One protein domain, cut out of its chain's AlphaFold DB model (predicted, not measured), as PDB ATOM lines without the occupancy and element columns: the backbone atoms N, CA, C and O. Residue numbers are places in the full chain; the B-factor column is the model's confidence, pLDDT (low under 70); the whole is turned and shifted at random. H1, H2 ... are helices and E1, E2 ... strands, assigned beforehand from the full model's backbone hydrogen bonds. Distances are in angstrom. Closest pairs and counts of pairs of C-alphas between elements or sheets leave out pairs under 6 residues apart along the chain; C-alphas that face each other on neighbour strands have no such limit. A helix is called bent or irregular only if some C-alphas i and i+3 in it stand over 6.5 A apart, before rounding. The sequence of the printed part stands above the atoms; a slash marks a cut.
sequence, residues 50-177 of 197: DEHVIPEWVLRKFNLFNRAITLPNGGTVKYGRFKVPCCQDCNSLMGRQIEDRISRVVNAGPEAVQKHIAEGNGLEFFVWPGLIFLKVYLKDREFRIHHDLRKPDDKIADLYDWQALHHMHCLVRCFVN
ATOM      1  N   ASP A  50      31.520  15.021 -44.283       97.69
ATOM      2  CA  ASP A  50      31.646  14.161 -43.112       97.69
ATOM      3  C   ASP A  50      30.544  13.099 -43.012       97.69
ATOM      4  O   ASP A  50      29.386  13.290 -43.377       97.69
ATOM      5  N   GLU A  51      30.908  11.928 -42.511       98.00
ATOM      6  CA  GLU A  51      29.989  10.800 -42.427       98.00
ATOM      7  C   GLU A  51      29.488  10.613 -40.998       98.00
ATOM      8  O   GLU A  51      30.276  10.679 -40.051       98.00
ATOM      9  N   HIS A  52      28.186  10.382 -40.818       98.19
ATOM     10  CA  HIS A  52      27.654  10.074 -39.491       98.19
ATOM     11  C   HIS A  52      28.193   8.722 -39.012       98.19
ATOM     12  O   HIS A  52      28.226   7.740 -39.748       98.19
ATOM     13  N   VAL A  53      28.600   8.641 -37.747       98.00
ATOM     14  CA  VAL A  53      29.059   7.376 -37.154       98.00
ATOM     15  C   VAL A  53      27.923   6.355 -37.144       98.00
ATOM     16  O   VAL A  53      28.104   5.220 -37.578       98.00
ATOM     17  N   ILE A  54      26.734   6.786 -36.718       97.62
ATOM     18  CA  ILE A  54      25.496   6.018 -36.857       97.62
ATOM     19  C   ILE A  54      24.794   6.473 -38.145       97.62
ATOM     20  O   ILE A  54      24.562   7.676 -38.271       97.62
ATOM     21  N   PRO A  55      24.427   5.561 -39.065       96.94
ATOM     22  CA  PRO A  55      23.823   5.917 -40.348       96.94
ATOM     23  C   PRO A  55      22.616   6.839 -40.200       96.94
ATOM     24  O   PRO A  55      21.768   6.652 -39.320       96.94
ATOM     25  N   GLU A  56      22.491   7.803 -41.106       96.62
ATOM     26  CA  GLU A  56      21.438   8.814 -41.043       96.62
ATOM     27  C   GLU A  56      20.029   8.199 -41.030       96.62
ATOM     28  O   GLU A  56      19.169   8.641 -40.267       96.62
ATOM     29  N   TRP A  57      19.787   7.136 -41.801       97.12
ATOM     30  CA  TRP A  57      18.484   6.465 -41.820       97.12
ATOM     31  C   TRP A  57      18.118   5.844 -40.460       97.12
ATOM     32  O   TRP A  57      16.948   5.878 -40.076       97.12
ATOM     33  N   VAL A  58      19.099   5.348 -39.692       97.56
ATOM     34  CA  VAL A  58      18.894   4.857 -38.316       97.56
ATOM     35  C   VAL A  58      18.543   6.030 -37.407       97.56
ATOM     36  O   VAL A  58      17.574   5.966 -36.648       97.56
ATOM     37  N   LEU A  59      19.292   7.132 -37.520       98.00
ATOM     38  CA  LEU A  59      19.046   8.339 -36.733       98.00
ATOM     39  C   LEU A  59      17.644   8.911 -36.976       98.00
ATOM     40  O   LEU A  59      16.997   9.350 -36.024       98.00
ATOM     41  N   ARG A  60      17.160   8.886 -38.226       97.31
ATOM     42  CA  ARG A  60      15.795   9.300 -38.591       97.31
ATOM     43  C   ARG A  60      14.755   8.329 -38.041       97.31
ATOM     44  O   ARG A  60      13.836   8.774 -37.357       97.31
ATOM     45  N   LYS A  61      14.927   7.023 -38.281       96.56
ATOM     46  CA  LYS A  61      13.980   5.972 -37.868       96.56
ATOM     47  C   LYS A  61      13.681   6.005 -36.369       96.56
ATOM     48  O   LYS A  61      12.533   5.839 -35.975       96.56
ATOM     49  N   PHE A  62      14.701   6.250 -35.548       97.12
ATOM     50  CA  PHE A  62      14.582   6.248 -34.088       97.12
ATOM     51  C   PHE A  62      14.591   7.652 -33.460       97.12
ATOM     52  O   PHE A  62      14.688   7.779 -32.240       97.12
ATOM     53  N   ASN A  63      14.488   8.717 -34.267       97.75
ATOM     54  CA  ASN A  63      14.488  10.114 -33.814       97.75
ATOM     55  C   ASN A  63      15.670  10.461 -32.873       97.75
ATOM     56  O   ASN A  63      15.507  11.043 -31.795       97.75
ATOM     57  N   LEU A  64      16.884  10.072 -33.274       97.94
ATOM     58  CA  LEU A  64      18.085  10.146 -32.436       97.94
ATOM     59  C   LEU A  64      18.922  11.409 -32.643       97.94
ATOM     60  O   LEU A  64      19.761  11.698 -31.800       97.94
ATOM     61  N   PHE A  65      18.699  12.202 -33.695       97.81
ATOM     62  CA  PHE A  65      19.542  13.370 -34.020       97.81
ATOM     63  C   PHE A  65      19.819  14.307 -32.836       97.81
ATOM     64  O   PHE A  65      20.953  14.755 -32.647       97.81
ATOM     65  N   ASN A  66      18.786  14.582 -32.036       97.62
ATOM     66  CA  ASN A  66      18.859  15.458 -30.866       97.62
ATOM     67  C   ASN A  66      19.127  14.716 -29.549       97.62
ATOM     68  O   ASN A  66      19.289  15.366 -28.516       97.62
ATOM     69  N   ARG A  67      19.177  13.381 -29.574       98.12
ATOM     70  CA  ARG A  67      19.562  12.547 -28.431       98.12
ATOM     71  C   ARG A  67      21.081  12.514 -28.307       98.12
ATOM     72  O   ARG A  67      21.800  12.819 -29.261       98.12
ATOM     73  N   ALA A  68      21.557  12.163 -27.120       97.75
ATOM     74  CA  ALA A  68      22.977  12.092 -26.821       97.75
ATOM     75  C   ALA A  68      23.424  10.649 -26.587       97.75
ATOM     76  O   ALA A  68      22.667   9.848 -26.041       97.75
ATOM     77  N   ILE A  69      24.655  10.355 -26.996       95.81
ATOM     78  CA  ILE A  69      25.393   9.153 -26.618       95.81
ATOM     79  C   ILE A  69      26.343   9.501 -25.470       95.81
ATOM     80  O   ILE A  69      26.928  10.589 -25.462       95.81
ATOM     81  N   THR A  70      26.479   8.587 -24.511       96.31
ATOM     82  CA  THR A  70      27.463   8.683 -23.427       96.31
ATOM     83  C   THR A  70      28.795   8.114 -23.898       96.31
ATOM     84  O   THR A  70      28.854   6.996 -24.403       96.31
ATOM     85  N   LEU A  71      29.854   8.897 -23.739       95.62
ATOM     86  CA  LEU A  71      31.223   8.549 -24.101       95.62
ATOM     87  C   LEU A  71      31.905   7.761 -22.967       95.62
ATOM     88  O   LEU A  71      31.475   7.867 -21.815       95.62
ATOM     89  N   PRO A  72      33.008   7.037 -23.238       94.06
ATOM     90  CA  PRO A  72      33.754   6.295 -22.212       94.06
ATOM     91  C   PRO A  72      34.212   7.128 -21.006       94.06
ATOM     92  O   PRO A  72      34.318   6.616 -19.897       94.06
ATOM     93  N   ASN A  73      34.439   8.429 -21.196       94.00
ATOM     94  CA  ASN A  73      34.800   9.363 -20.126       94.00
ATOM     95  C   ASN A  73      33.583   9.904 -19.334       94.00
ATOM     96  O   ASN A  73      33.724  10.865 -18.576       94.00
ATOM     97  N   GLY A  74      32.374   9.380 -19.563       95.38
ATOM     98  CA  GLY A  74      31.118   9.853 -18.965       95.38
ATOM     99  C   GLY A  74      30.560  11.153 -19.563       95.38
ATOM    100  O   GLY A  74      29.481  11.594 -19.175       95.38
ATOM    101  N   GLY A  75      31.269  11.771 -20.512       95.06
ATOM    102  CA  GLY A  75      30.776  12.907 -21.285       95.06
ATOM    103  C   GLY A  75      29.655  12.511 -22.236       95.06
ATOM    104  O   GLY A  75      29.364  11.332 -22.425       95.06
ATOM    105  N   THR A  76      29.032  13.497 -22.879       96.88
ATOM    106  CA  THR A  76      27.980  13.228 -23.866       96.88
ATOM    107  C   THR A  76      28.155  14.049 -25.134       96.88
ATOM    108  O   THR A  76      28.667  15.170 -25.115       96.88
ATOM    109  N   VAL A  77      27.700  13.495 -26.256       96.56
ATOM    110  CA  VAL A  77      27.657  14.177 -27.555       96.56
ATOM    111  C   VAL A  77      26.356  13.836 -28.271       96.56
ATOM    112  O   VAL A  77      25.845  12.724 -28.164       96.56
ATOM    113  N   LYS A  78      25.784  14.798 -29.002       97.94
ATOM    114  CA  LYS A  78      24.576  14.555 -29.802       97.94
ATOM    115  C   LYS A  78      24.882  13.618 -30.967       97.94
ATOM    116  O   LYS A  78      25.841  13.874 -31.694       97.94
ATOM    117  N   TYR A  79      24.016  12.636 -31.229       97.88
ATOM    118  CA  TYR A  79      24.184  11.722 -32.368       97.88
ATOM    119  C   TYR A  79      24.318  12.468 -33.703       97.88
ATOM    120  O   TYR A  79      25.188  12.136 -34.501       97.88
ATOM    121  N   GLY A  80      23.546  13.539 -33.929       97.12
ATOM    122  CA  GLY A  80      23.642  14.338 -35.161       97.12
ATOM    123  C   GLY A  80      24.982  15.067 -35.364       97.12
ATOM    124  O   GLY A  80      25.284  15.513 -36.468       97.12
ATOM    125  N   ARG A  81      25.796  15.201 -34.307       96.56
ATOM    126  CA  ARG A  81      27.158  15.772 -34.356       96.56
ATOM    127  C   ARG A  81      28.245  14.693 -34.314       96.56
ATOM    128  O   ARG A  81      29.435  15.002 -34.395       96.56
ATOM    129  N   PHE A  82      27.850  13.431 -34.177       97.44
ATOM    130  CA  PHE A  82      28.747  12.296 -34.067       97.44
ATOM    131  C   PHE A  82      29.151  11.832 -35.472       97.44
ATOM    132  O   PHE A  82      28.568  10.905 -36.031       97.44
ATOM    133  N   LYS A  83      30.098  12.563 -36.074       98.12
ATOM    134  CA  LYS A  83      30.560  12.392 -37.460       98.12
ATOM    135  C   LYS A  83      32.074  12.235 -37.569       98.12
ATOM    136  O   LYS A  83      32.786  12.808 -36.744       98.12
ATOM    137  N   VAL A  84      32.546  11.546 -38.608       97.94
ATOM    138  CA  VAL A  84      33.970  11.358 -38.942       97.94
ATOM    139  C   VAL A  84      34.324  11.931 -40.322       97.94
ATOM    140  O   VAL A  84      33.444  11.999 -41.184       97.94
ATOM    141  N   PRO A  85      35.596  12.296 -40.581       98.19
ATOM    142  CA  PRO A  85      35.998  12.853 -41.869       98.19
ATOM    143  C   PRO A  85      35.758  11.908 -43.043       98.19
ATOM    144  O   PRO A  85      36.330  10.819 -43.122       98.19
ATOM    145  N   CYS A  86      34.939  12.345 -43.995       98.44
ATOM    146  CA  CYS A  86      34.654  11.597 -45.212       98.44
ATOM    147  C   CYS A  86      34.438  12.554 -46.385       98.44
ATOM    148  O   CYS A  86      33.693  13.533 -46.270       98.44
ATOM    149  N   CYS A  87      35.081  12.270 -47.520       98.44
ATOM    150  CA  CYS A  87      34.830  13.025 -48.738       98.44
ATOM    151  C   CYS A  87      33.458  12.656 -49.316       98.44
ATOM    152  O   CYS A  87      32.978  11.528 -49.151       98.44
ATOM    153  N   GLN A  88      32.846  13.597 -50.032       98.19
ATOM    154  CA  GLN A  88      31.499  13.443 -50.577       98.19
ATOM    155  C   GLN A  88      31.372  12.225 -51.506       98.19
ATOM    156  O   GLN A  88      30.357  11.526 -51.456       98.19
ATOM    157  N   ASP A  89      32.404  11.928 -52.305       97.31
ATOM    158  CA  ASP A  89      32.428  10.770 -53.210       97.31
ATOM    159  C   ASP A  89      32.296   9.452 -52.441       97.31
ATOM    160  O   ASP A  89      31.461   8.607 -52.770       97.31
ATOM    161  N   CYS A  90      33.124   9.278 -51.404       97.56
ATOM    162  CA  CYS A  90      33.144   8.070 -50.589       97.56
ATOM    163  C   CYS A  90      31.889   7.943 -49.736       97.56
ATOM    164  O   CYS A  90      31.358   6.841 -49.632       97.56
ATOM    165  N   ASN A  91      31.404   9.054 -49.177       97.81
ATOM    166  CA  ASN A  91      30.152   9.075 -48.432       97.81
ATOM    167  C   ASN A  91      28.987   8.615 -49.334       97.81
ATOM    168  O   ASN A  91      28.307   7.632 -49.047       97.81
ATOM    169  N   SER A  92      28.861   9.213 -50.521       97.00
ATOM    170  CA  SER A  92      27.814   8.849 -51.484       97.00
ATOM    171  C   SER A  92      27.942   7.404 -51.986       97.00
ATOM    172  O   SER A  92      26.937   6.726 -52.202       97.00
ATOM    173  N   LEU A  93      29.169   6.917 -52.204       96.12
ATOM    174  CA  LEU A  93      29.415   5.530 -52.605       96.12
ATOM    175  C   LEU A  93      28.997   4.543 -51.508       96.12
ATOM    176  O   LEU A  93      28.355   3.545 -51.822       96.12
ATOM    177  N   MET A  94      29.344   4.826 -50.251       95.88
ATOM    178  CA  MET A  94      28.990   3.999 -49.094       95.88
ATOM    179  C   MET A  94      27.475   3.925 -48.902       95.88
ATOM    180  O   MET A  94      26.951   2.829 -48.704       95.88
ATOM    181  N   GLY A  95      26.772   5.050 -49.071       95.12
ATOM    182  CA  GLY A  95      25.309   5.084 -49.103       95.12
ATOM    183  C   GLY A  95      24.740   4.109 -50.137       95.12
ATOM    184  O   GLY A  95      24.020   3.176 -49.786       95.12
ATOM    185  N   ARG A  96      25.166   4.233 -51.401       95.19
ATOM    186  CA  ARG A  96      24.654   3.394 -52.503       95.19
ATOM    187  C   ARG A  96      25.023   1.910 -52.399       95.19
ATOM    188  O   ARG A  96      24.235   1.053 -52.798       95.19
ATOM    189  N   GLN A  97      26.244   1.600 -51.964       93.12
ATOM    190  CA  GLN A  97      26.765   0.227 -51.960       93.12
ATOM    191  C   GLN A  97      26.386  -0.546 -50.698       93.12
ATOM    192  O   GLN A  97      26.230  -1.758 -50.778       93.12
ATOM    193  N   ILE A  98      26.230   0.136 -49.559       94.38
ATOM    194  CA  ILE A  98      25.996  -0.502 -48.259       94.38
ATOM    195  C   ILE A  98      24.682  -0.017 -47.643       94.38
ATOM    196  O   ILE A  98      23.761  -0.815 -47.456       94.38
ATOM    197  N   GLU A  99      24.565   1.275 -47.327       95.00
ATOM    198  CA  GLU A  99      23.494   1.745 -46.435       95.00
ATOM    199  C   GLU A  99      22.091   1.641 -47.048       95.00
ATOM    200  O   GLU A  99      21.171   1.201 -46.362       95.00
ATOM    201  N   ASP A 100      21.920   1.952 -48.335       95.88
ATOM    202  CA  ASP A 100      20.630   1.866 -49.039       95.88
ATOM    203  C   ASP A 100      20.123   0.420 -49.142       95.88
ATOM    204  O   ASP A 100      18.916   0.153 -49.138       95.88
ATOM    205  N   ARG A 101      21.039  -0.547 -49.255       94.62
ATOM    206  CA  ARG A 101      20.702  -1.976 -49.305       94.62
ATOM    207  C   ARG A 101      20.316  -2.479 -47.924       94.62
ATOM    208  O   ARG A 101      19.206  -2.981 -47.755       94.62
ATOM    209  N   ILE A 102      21.181  -2.252 -46.936       95.69
ATOM    210  CA  ILE A 102      20.952  -2.673 -45.552       95.69
ATOM    211  C   ILE A 102      19.689  -2.027 -44.982       95.69
ATOM    212  O   ILE A 102      18.877  -2.720 -44.377       95.69
ATOM    213  N   SER A 103      19.468  -0.733 -45.225       97.19
ATOM    214  CA  SER A 103      18.261  -0.033 -44.781       97.19
ATOM    215  C   SER A 103      16.996  -0.699 -45.324       97.19
ATOM    216  O   SER A 103      16.067  -0.957 -44.560       97.19
ATOM    217  N   ARG A 104      16.953  -1.054 -46.618       97.00
ATOM    218  CA  ARG A 104      15.797  -1.753 -47.206       97.00
ATOM    219  C   ARG A 104      15.549  -3.110 -46.551       97.00
ATOM    220  O   ARG A 104      14.417  -3.386 -46.166       97.00
ATOM    221  N   VAL A 105      16.594  -3.920 -46.383       96.56
ATOM    222  CA  VAL A 105      16.481  -5.264 -45.789       96.56
ATOM    223  C   VAL A 105      16.053  -5.183 -44.322       96.56
ATOM    224  O   VAL A 105      15.099  -5.840 -43.917       96.56
ATOM    225  N   VAL A 106      16.699  -4.328 -43.526       95.25
ATOM    226  CA  VAL A 106      16.390  -4.159 -42.097       95.25
ATOM    227  C   VAL A 106      14.982  -3.597 -41.888       95.25
ATOM    228  O   VAL A 106      14.287  -4.003 -40.957       95.25
ATOM    229  N   ASN A 107      14.531  -2.670 -42.737       95.81
ATOM    230  CA  ASN A 107      13.179  -2.116 -42.641       95.81
ATOM    231  C   ASN A 107      12.086  -3.095 -43.092       95.81
ATOM    232  O   ASN A 107      10.949  -2.933 -42.661       95.81
ATOM    233  N   ALA A 108      12.420  -4.113 -43.889       96.38
ATOM    234  CA  ALA A 108      11.499  -5.188 -44.261       96.38
ATOM    235  C   ALA A 108      11.298  -6.240 -43.149       96.38
ATOM    236  O   ALA A 108      10.397  -7.068 -43.249       96.38
ATOM    237  N   GLY A 109      12.086  -6.185 -42.071       93.56
ATOM    238  CA  GLY A 109      11.898  -6.995 -40.866       93.56
ATOM    239  C   GLY A 109      12.828  -8.215 -40.752       93.56
ATOM    240  O   GLY A 109      13.636  -8.479 -41.645       93.56
ATOM    241  N   PRO A 110      12.749  -8.964 -39.634       91.38
ATOM    242  CA  PRO A 110      13.700 -10.034 -39.312       91.38
ATOM    243  C   PRO A 110      13.761 -11.168 -40.345       91.38
ATOM    244  O   PRO A 110      14.848 -11.655 -40.648       91.38
ATOM    245  N   GLU A 111      12.624 -11.559 -40.925       92.75
ATOM    246  CA  GLU A 111      12.569 -12.598 -41.967       92.75
ATOM    247  C   GLU A 111      13.336 -12.183 -43.228       92.75
ATOM    248  O   GLU A 111      14.073 -12.982 -43.806       92.75
ATOM    249  N   ALA A 112      13.231 -10.910 -43.623       95.06
ATOM    250  CA  ALA A 112      13.973 -10.372 -44.758       95.06
ATOM    251  C   ALA A 112      15.486 -10.382 -44.498       95.06
ATOM    252  O   ALA A 112      16.255 -10.733 -45.390       95.06
ATOM    253  N   VAL A 113      15.911 -10.064 -43.270       93.44
ATOM    254  CA  VAL A 113      17.320 -10.155 -42.853       93.44
ATOM    255  C   VAL A 113      17.825 -11.598 -42.942       93.44
ATOM    256  O   VAL A 113      18.870 -11.840 -43.543       93.44
ATOM    257  N   GLN A 114      17.080 -12.561 -42.390       91.00
ATOM    258  CA  GLN A 114      17.457 -13.978 -42.433       91.00
ATOM    259  C   GLN A 114      17.573 -14.486 -43.873       91.00
ATOM    260  O   GLN A 114      18.575 -15.110 -44.227       91.00
ATOM    261  N   LYS A 115      16.586 -14.167 -44.718       93.62
ATOM    262  CA  LYS A 115      16.586 -14.534 -46.136       93.62
ATOM    263  C   LYS A 115      17.780 -13.934 -46.884       93.62
ATOM    264  O   LYS A 115      18.487 -14.668 -47.565       93.62
ATOM    265  N   HIS A 116      18.047 -12.637 -46.709       93.38
ATOM    266  CA  HIS A 116      19.162 -11.943 -47.373       93.38
ATOM    267  C   HIS A 116      20.510 -12.604 -47.074       93.38
ATOM    268  O   HIS A 116      21.352 -12.760 -47.958       93.38
ATOM    269  N   ILE A 117      20.707 -13.037 -45.829       90.00
ATOM    270  CA  ILE A 117      21.932 -13.718 -45.397       90.00
ATOM    271  C   ILE A 117      21.999 -15.140 -45.950       90.00
ATOM    272  O   ILE A 117      23.060 -15.542 -46.430       90.00
ATOM    273  N   ALA A 118      20.889 -15.881 -45.922       89.56
ATOM    274  CA  ALA A 118      20.807 -17.227 -46.487       89.56
ATOM    275  C   ALA A 118      21.098 -17.246 -48.002       89.56
ATOM    276  O   ALA A 118      21.673 -18.208 -48.504       89.56
ATOM    277  N   GLU A 119      20.780 -16.161 -48.712       92.12
ATOM    278  CA  GLU A 119      21.108 -15.948 -50.131       92.12
ATOM    279  C   GLU A 119      22.587 -15.583 -50.378       92.12
ATOM    280  O   GLU A 119      22.987 -15.334 -51.513       92.12
ATOM    281  N   GLY A 120      23.425 -15.572 -49.335       87.19
ATOM    282  CA  GLY A 120      24.868 -15.349 -49.439       87.19
ATOM    283  C   GLY A 120      25.309 -13.896 -49.251       87.19
ATOM    284  O   GLY A 120      26.504 -13.615 -49.321       87.19
ATOM    285  N   ASN A 121      24.397 -12.972 -48.934       88.25
ATOM    286  CA  ASN A 121      24.720 -11.550 -48.755       88.25
ATOM    287  C   ASN A 121      25.136 -11.190 -47.314       88.25
ATOM    288  O   ASN A 121      25.101 -10.025 -46.912       88.25
ATOM    289  N   GLY A 122      25.553 -12.178 -46.515       87.19
ATOM    290  CA  GLY A 122      25.961 -11.980 -45.120       87.19
ATOM    291  C   GLY A 122      27.137 -11.016 -44.938       87.19
ATOM    292  O   GLY A 122      27.237 -10.366 -43.898       87.19
ATOM    293  N   LEU A 123      27.985 -10.851 -45.957       85.56
ATOM    294  CA  LEU A 123      29.115  -9.925 -45.902       85.56
ATOM    295  C   LEU A 123      28.671  -8.468 -45.698       85.56
ATOM    296  O   LEU A 123      29.325  -7.736 -44.959       85.56
ATOM    297  N   GLU A 124      27.550  -8.040 -46.287       88.69
ATOM    298  CA  GLU A 124      27.035  -6.677 -46.087       88.69
ATOM    299  C   GLU A 124      26.680  -6.437 -44.604       88.69
ATOM    300  O   GLU A 124      26.955  -5.366 -44.060       88.69
ATOM    301  N   PHE A 125      26.165  -7.467 -43.921       89.44
ATOM    302  CA  PHE A 125      25.856  -7.456 -42.485       89.44
ATOM    303  C   PHE A 125      27.083  -7.589 -41.576       89.44
ATOM    304  O   PHE A 125      26.971  -7.340 -40.380       89.44
ATOM    305  N   PHE A 126      28.250  -7.929 -42.120       89.12
ATOM    306  CA  PHE A 126      29.524  -7.817 -41.414       89.12
ATOM    307  C   PHE A 126      30.144  -6.425 -41.619       89.12
ATOM    308  O   PHE A 126      30.546  -5.758 -40.664       89.12
ATOM    309  N   VAL A 127      30.172  -5.955 -42.869       91.25
ATOM    310  CA  VAL A 127      30.758  -4.663 -43.257       91.25
ATOM    311  C   VAL A 127      30.020  -3.499 -42.608       91.25
ATOM    312  O   VAL A 127      30.665  -2.572 -42.125       91.25
ATOM    313  N   TRP A 128      28.688  -3.529 -42.559       94.75
ATOM    314  CA  TRP A 128      27.906  -2.411 -42.034       94.75
ATOM    315  C   TRP A 128      28.148  -2.142 -40.534       94.75
ATOM    316  O   TRP A 128      28.522  -1.015 -40.196       94.75
ATOM    317  N   PRO A 129      28.051  -3.132 -39.624       93.50
ATOM    318  CA  PRO A 129      28.476  -2.950 -38.238       93.50
ATOM    319  C   PRO A 129      29.974  -2.660 -38.108       93.50
ATOM    320  O   PRO A 129      30.352  -1.854 -37.262       93.50
ATOM    321  N   GLY A 130      30.823  -3.246 -38.961       94.38
ATOM    322  CA  GLY A 130      32.258  -2.947 -38.997       94.38
ATOM    323  C   GLY A 130      32.557  -1.476 -39.307       94.38
ATOM    324  O   GLY A 130      33.432  -0.877 -38.681       94.38
ATOM    325  N   LEU A 131      31.798  -0.858 -40.220       96.69
ATOM    326  CA  LEU A 131      31.873   0.577 -40.501       96.69
ATOM    327  C   LEU A 131      31.472   1.386 -39.271       96.69
ATOM    328  O   LEU A 131      32.185   2.316 -38.914       96.69
ATOM    329  N   ILE A 132      30.366   1.043 -38.605       97.25
ATOM    330  CA  ILE A 132      29.943   1.729 -37.372       97.25
ATOM    331  C   ILE A 132      31.036   1.615 -36.306       97.25
ATOM    332  O   ILE A 132      31.436   2.627 -35.738       97.25
ATOM    333  N   PHE A 133      31.556   0.406 -36.089       95.69
ATOM    334  CA  PHE A 133      32.636   0.128 -35.150       95.69
ATOM    335  C   PHE A 133      33.861   0.995 -35.450       95.69
ATOM    336  O   PHE A 133      34.259   1.793 -34.609       95.69
ATOM    337  N   LEU A 134      34.402   0.943 -36.668       96.81
ATOM    338  CA  LEU A 134      35.554   1.764 -37.039       96.81
ATOM    339  C   LEU A 134      35.269   3.265 -36.855       96.81
ATOM    340  O   LEU A 134      36.107   3.990 -36.319       96.81
ATOM    341  N   LYS A 135      34.084   3.736 -37.266       97.81
ATOM    342  CA  LYS A 135      33.680   5.143 -37.145       97.81
ATOM    343  C   LYS A 135      33.622   5.605 -35.681       97.81
ATOM    344  O   LYS A 135      34.022   6.735 -35.415       97.81
ATOM    345  N   VAL A 136      33.176   4.765 -34.742       96.56
ATOM    346  CA  VAL A 136      33.200   5.078 -33.297       96.56
ATOM    347  C   VAL A 136      34.635   5.321 -32.832       96.56
ATOM    348  O   VAL A 136      34.927   6.401 -32.323       96.56
ATOM    349  N   TYR A 137      35.546   4.387 -33.111       95.69
ATOM    350  CA  TYR A 137      36.941   4.490 -32.671       95.69
ATOM    351  C   TYR A 137      37.643   5.710 -33.279       95.69
ATOM    352  O   TYR A 137      38.337   6.446 -32.584       95.69
ATOM    353  N   LEU A 138      37.411   5.982 -34.567       97.19
ATOM    354  CA  LEU A 138      37.934   7.184 -35.219       97.19
ATOM    355  C   LEU A 138      37.366   8.471 -34.616       97.19
ATOM    356  O   LEU A 138      38.051   9.491 -34.602       97.19
ATOM    357  N   LYS A 139      36.122   8.457 -34.138       96.88
ATOM    358  CA  LYS A 139      35.491   9.630 -33.532       96.88
ATOM    359  C   LYS A 139      36.009   9.895 -32.117       96.88
ATOM    360  O   LYS A 139      36.118  11.057 -31.725       96.88
ATOM    361  N   ASP A 140      36.406   8.858 -31.389       95.62
ATOM    362  CA  ASP A 140      36.914   8.976 -30.020       95.62
ATOM    363  C   ASP A 140      38.220   9.777 -29.899       95.62
ATOM    364  O   ASP A 140      38.519  10.326 -28.836       95.62
ATOM    365  N   ARG A 141      38.952   9.976 -31.003       94.62
ATOM    366  CA  ARG A 141      40.125  10.869 -31.039       94.62
ATOM    367  C   ARG A 141      39.788  12.343 -30.801       94.62
ATOM    368  O   ARG A 141      40.672  13.147 -30.532       94.62
ATOM    369  N   GLU A 142      38.526  12.738 -30.968       94.94
ATOM    370  CA  GLU A 142      38.109  14.132 -30.794       94.94
ATOM    371  C   GLU A 142      37.735  14.457 -29.340       94.94
ATOM    372  O   GLU A 142      37.550  15.629 -29.006       94.94
ATOM    373  N   PHE A 143      37.649  13.455 -28.460       95.81
ATOM    374  CA  PHE A 143      37.239  13.646 -27.071       95.81
ATOM    375  C   PHE A 143      38.381  13.368 -26.107       95.81
ATOM    376  O   PHE A 143      39.099  12.384 -26.242       95.81
ATOM    377  N   ARG A 144      38.520  14.230 -25.099       96.25
ATOM    378  CA  ARG A 144      39.526  14.098 -24.039       96.25
ATOM    379  C   ARG A 144      39.161  12.977 -23.072       96.25
ATOM    380  O   ARG A 144      37.994  12.844 -22.721       96.25
ATOM    381  N   ILE A 145      40.142  12.259 -22.536       95.75
ATOM    382  CA  ILE A 145      39.944  11.369 -21.377       95.75
ATOM    383  C   ILE A 145      39.514  12.197 -20.162       95.75
ATOM    384  O   ILE A 145      38.624  11.813 -19.402       95.75
ATOM    385  N   HIS A 146      40.132  13.366 -19.989       95.06
ATOM    386  CA  HIS A 146      39.902  14.245 -18.853       95.06
ATOM    387  C   HIS A 146      39.066  15.471 -19.226       95.06
ATOM    388  O   HIS A 146      39.467  16.280 -20.065       95.06
ATOM    389  N   HIS A 147      37.943  15.650 -18.521       91.38
ATOM    390  CA  HIS A 147      37.108  16.859 -18.605       91.38
ATOM    391  C   HIS A 147      37.807  18.104 -18.049       91.38
ATOM    392  O   HIS A 147      37.556  19.214 -18.508       91.38
ATOM    393  N   ASP A 148      38.691  17.928 -17.063       93.81
ATOM    394  CA  ASP A 148      39.489  19.018 -16.504       93.81
ATOM    395  C   ASP A 148      40.587  19.435 -17.493       93.81
ATOM    396  O   ASP A 148      41.498  18.660 -17.793       93.81
ATOM    397  N   LEU A 149      40.508  20.673 -17.985       92.94
ATOM    398  CA  LEU A 149      41.437  21.226 -18.976       92.94
ATOM    399  C   LEU A 149      42.859  21.433 -18.442       92.94
ATOM    400  O   LEU A 149      43.782  21.617 -19.228       92.94
ATOM    401  N   ARG A 150      43.048  21.388 -17.118       95.44
ATOM    402  CA  ARG A 150      44.375  21.457 -16.490       95.44
ATOM    403  C   ARG A 150      45.138  20.138 -16.594       95.44
ATOM    404  O   ARG A 150      46.343  20.114 -16.362       95.44
ATOM    405  N   LYS A 151      44.443  19.037 -16.896       95.19
ATOM    406  CA  LYS A 151      45.055  17.730 -17.149       95.19
ATOM    407  C   LYS A 151      45.571  17.640 -18.595       95.19
ATOM    408  O   LYS A 151      45.155  18.453 -19.429       95.19
ATOM    409  N   PRO A 152      46.436  16.658 -18.908       94.25
ATOM    410  CA  PRO A 152      46.874  16.402 -20.278       94.25
ATOM    411  C   PRO A 152      45.705  16.302 -21.272       94.25
ATOM    412  O   PRO A 152      44.591  15.921 -20.901       94.25
ATOM    413  N   ASP A 153      45.953  16.675 -22.531       93.81
ATOM    414  CA  ASP A 153      44.967  16.626 -23.626       93.81
ATOM    415  C   ASP A 153      44.819  15.230 -24.250       93.81
ATOM    416  O   ASP A 153      44.383  15.116 -25.396       93.81
ATOM    417  N   ASP A 154      45.154  14.186 -23.486       95.50
ATOM    418  CA  ASP A 154      45.009  12.793 -23.897       95.50
ATOM    419  C   ASP A 154      43.571  12.546 -24.362       95.50
ATOM    420  O   ASP A 154      42.591  12.942 -23.708       95.50
ATOM    421  N   LYS A 155      43.436  11.904 -25.516       95.75
ATOM    422  CA  LYS A 155      42.167  11.569 -26.151       95.75
ATOM    423  C   LYS A 155      41.741  10.169 -25.759       95.75
ATOM    424  O   LYS A 155      42.566   9.310 -25.473       95.75
ATOM    425  N   ILE A 156      40.437   9.907 -25.786       95.44
ATOM    426  CA  ILE A 156      39.894   8.566 -25.512       95.44
ATOM    427  C   ILE A 156      40.570   7.529 -26.416       95.44
ATOM    428  O   ILE A 156      40.893   6.431 -25.968       95.44
ATOM    429  N   ALA A 157      40.845   7.910 -27.662       94.19
ATOM    430  CA  ALA A 157      41.457   7.019 -28.623       94.19
ATOM    431  C   ALA A 157      42.968   6.774 -28.441       94.19
ATOM    432  O   ALA A 157      43.501   5.865 -29.071       94.19
ATOM    433  N   ASP A 158      43.645   7.495 -27.539       93.31
ATOM    434  CA  ASP A 158      45.038   7.195 -27.164       93.31
ATOM    435  C   ASP A 158      45.146   5.880 -26.371       93.31
ATOM    436  O   ASP A 158      46.225   5.312 -26.230       93.31
ATOM    437  N   LEU A 159      44.013   5.355 -25.886       91.50
ATOM    438  CA  LEU A 159      43.915   4.046 -25.238       91.50
ATOM    439  C   LEU A 159      43.859   2.879 -26.239       91.50
ATOM    440  O   LEU A 159      43.807   1.721 -25.819       91.50
ATOM    441  N   TYR A 160      43.806   3.150 -27.546       91.75
ATOM    442  CA  TYR A 160      43.613   2.128 -28.574       91.75
ATOM    443  C   TYR A 160      44.920   1.704 -29.236       91.75
ATOM    444  O   TYR A 160      45.784   2.522 -29.544       91.75
ATOM    445  N   ASP A 161      45.013   0.417 -29.573       92.06
ATOM    446  CA  ASP A 161      45.975  -0.049 -30.569       92.06
ATOM    447  C   ASP A 161      45.406   0.194 -31.973       92.06
ATOM    448  O   ASP A 161      44.636  -0.605 -32.516       92.06
ATOM    449  N   TRP A 162      45.790   1.318 -32.578       90.88
ATOM    450  CA  TRP A 162      45.367   1.658 -33.935       90.88
ATOM    451  C   TRP A 162      45.769   0.608 -34.967       90.88
ATOM    452  O   TRP A 162      45.042   0.409 -35.941       90.88
ATOM    453  N   GLN A 163      46.888  -0.094 -34.780       87.62
ATOM    454  CA  GLN A 163      47.311  -1.103 -35.747       87.62
ATOM    455  C   GLN A 163      46.364  -2.304 -35.756       87.62
ATOM    456  O   GLN A 163      46.162  -2.899 -36.815       87.62
ATOM    457  N   ALA A 164      45.734  -2.623 -34.624       87.69
ATOM    458  CA  ALA A 164      44.708  -3.662 -34.559       87.69
ATOM    459  C   ALA A 164      43.461  -3.303 -35.392       87.69
ATOM    460  O   ALA A 164      42.816  -4.183 -35.963       87.69
ATOM    461  N   LEU A 165      43.147  -2.009 -35.540       92.94
ATOM    462  CA  LEU A 165      42.019  -1.533 -36.352       92.94
ATOM    463  C   LEU A 165      42.297  -1.536 -37.860       92.94
ATOM    464  O   LEU A 165      41.359  -1.439 -38.654       92.94
ATOM    465  N   HIS A 166      43.555  -1.692 -38.277       94.94
ATOM    466  CA  HIS A 166      43.936  -1.732 -39.690       94.94
ATOM    467  C   HIS A 166      43.282  -2.897 -40.441       94.94
ATOM    468  O   HIS A 166      42.836  -2.731 -41.578       94.94
ATOM    469  N   HIS A 167      43.141  -4.056 -39.790       90.75
ATOM    470  CA  HIS A 167      42.430  -5.201 -40.369       90.75
ATOM    471  C   HIS A 167      40.961  -4.869 -40.635       90.75
ATOM    472  O   HIS A 167      40.452  -5.099 -41.733       90.75
ATOM    473  N   MET A 168      40.295  -4.250 -39.655       91.44
ATOM    474  CA  MET A 168      38.909  -3.810 -39.806       91.44
ATOM    475  C   MET A 168      38.779  -2.793 -40.942       91.44
ATOM    476  O   MET A 168      37.876  -2.910 -41.764       91.44
ATOM    477  N   HIS A 169      39.708  -1.837 -41.043       94.56
ATOM    478  CA  HIS A 169      39.750  -0.872 -42.144       94.56
ATOM    479  C   HIS A 169      39.869  -1.537 -43.517       94.56
ATOM    480  O   HIS A 169      39.147  -1.163 -44.445       94.56
ATOM    481  N   CYS A 170      40.725  -2.550 -43.647       91.31
ATOM    482  CA  CYS A 170      40.847  -3.330 -44.876       91.31
ATOM    483  C   CYS A 170      39.524  -4.017 -45.243       91.31
ATOM    484  O   CYS A 170      39.085  -3.921 -46.391       91.31
ATOM    485  N   LEU A 171      38.867  -4.653 -44.268       90.19
ATOM    486  CA  LEU A 171      37.606  -5.369 -44.464       90.19
ATOM    487  C   LEU A 171      36.466  -4.444 -44.882       90.19
ATOM    488  O   LEU A 171      35.805  -4.685 -45.892       90.19
ATOM    489  N   VAL A 172      36.250  -3.356 -44.140       92.31
ATOM    490  CA  VAL A 172      35.115  -2.459 -44.392       92.31
ATOM    491  C   VAL A 172      35.246  -1.701 -45.708       92.31
ATOM    492  O   VAL A 172      34.255  -1.190 -46.210       92.31
ATOM    493  N   ARG A 173      36.446  -1.646 -46.303       93.44
ATOM    494  CA  ARG A 173      36.707  -1.026 -47.610       93.44
ATOM    495  C   ARG A 173      36.515  -1.960 -48.805       93.44
ATOM    496  O   ARG A 173      36.774  -1.535 -49.936       93.44
ATOM    497  N   CYS A 174      36.051  -3.194 -48.614       89.69
ATOM    498  CA  CYS A 174      35.864  -4.141 -49.719       89.69
ATOM    499  C   CYS A 174      34.965  -3.585 -50.842       89.69
ATOM    500  O   CYS A 174      35.278  -3.761 -52.020       89.69
ATOM    501  N   PHE A 175      33.940  -2.792 -50.495       89.06
ATOM    502  CA  PHE A 175      33.030  -2.144 -51.451       89.06
ATOM    503  C   PHE A 175      33.699  -1.074 -52.330       89.06
ATOM    504  O   PHE A 175      33.147  -0.673 -53.354       89.06
ATOM    505  N   VAL A 176      34.881  -0.587 -51.942       88.94
ATOM    506  CA  VAL A 176      35.636   0.413 -52.703       88.94
ATOM    507  C   VAL A 176      36.522  -0.263 -53.730       88.94
ATOM    508  O   VAL A 176      36.613   0.200 -54.863       88.94
ATOM    509  N   ASN A 177      37.204  -1.336 -53.341       78.19
ATOM    510  CA  ASN A 177      38.304  -1.889 -54.128       78.19
ATOM    511  C   ASN A 177      37.872  -3.041 -55.036       78.19
ATOM    512  O   ASN A 177      38.694  -3.525 -55.806       78.19
TER     513      ASN A 177
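What this domain is: This is residues 50 to 177 of the 197 residues of an uncharacterized protein of Bradyrhizobium yuanmingense (UniProt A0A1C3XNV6). The long helix arm H3b is the core of an elongated, mostly helical body: H5 runs back along part of it, while H1 and the small hairpin E1-E2 stay off it on another side. At one end H3 bends into H3a beside H2b; at the other, the loop of residues 141 to 155 reaches outward. The 128 printed residues hold six helices and two strands, in the order H1 E1 E2 H2 H3 H4 H5 H6, with one antiparallel sheet, E1 - E2. It is only just compact, close to loose, with a radius of gyration of the C-alphas of 16.3 A and spans of 55 by 33 by 27 A.

How they stand to each other: Residues 51 to 52 pair antiparallel with residues 83 to 84. E1, residues 68 to 70, and E2, residues 76 to 78, form a hairpin at 151 degrees, with N 69 and O 77 2.9 A apart, within hydrogen-bond range. H2, residues 88 to 107, and H3, residues 110 to 140, were each assigned as one helix by hydrogen bonds but are bent: C-alphas 97 and 100 are 7.0 A apart, and C-alphas 119 and 122 are 8.0 A apart. Their arms are H2a, 88 to 97, H2b, 100 to 107, H3a, 110 to 119, and H3b, 122 to 140. H1, residues 56 to 61, is close to H2b but not clearly touching, with the closest C-alphas, Trp 57 and Ser 103, 7.1 A apart. H2b touches H3a, closest C-alphas Val 105 and Val 113 at 5.8 A, at a steep tilt of 48 degrees, opposite ways. H2b only just touches H3b, by residues 124 to 128 of H3b alone, with 3 pairs of C-alphas within 8 A; the closest are Ile 102 and Glu 124, 7.3 A. H4, residues 156 to 159, touches H3b, closest C-alphas Asp 140 and Ala 157 at 5.1 A. H5, residues 162 to 172, touches residues 127 to 134 of H3b, closest C-alphas Val 127 and Val 172 at 5.0 A, at a tilt of 36 degrees, only just steep, opposite ways. H6, residues 174 to 177, is near H3b. Every O i to N i+4 pair is within range in H1, H2a, H2b and H3a, against 14 of 15 in H3b and 5 of 7 in H5; H4 and H6 are too short for one.

Where its parts are: H1 begins at C-alpha 56 (21.438, 8.814, -41.043). H2a is 14.1 A long, H3a 14.4 A, H3b 28.1 A and H5 15.2 A. H6 ends at C-alpha 177 (38.304, -1.889, -54.128).

The domain as a whole: The farthest C-alphas, Glu 119 and Arg 150, are 55.4 A apart. The link H3 to H4 is long. The printed part has no cut, and no printed residue is under 70 in pLDDT.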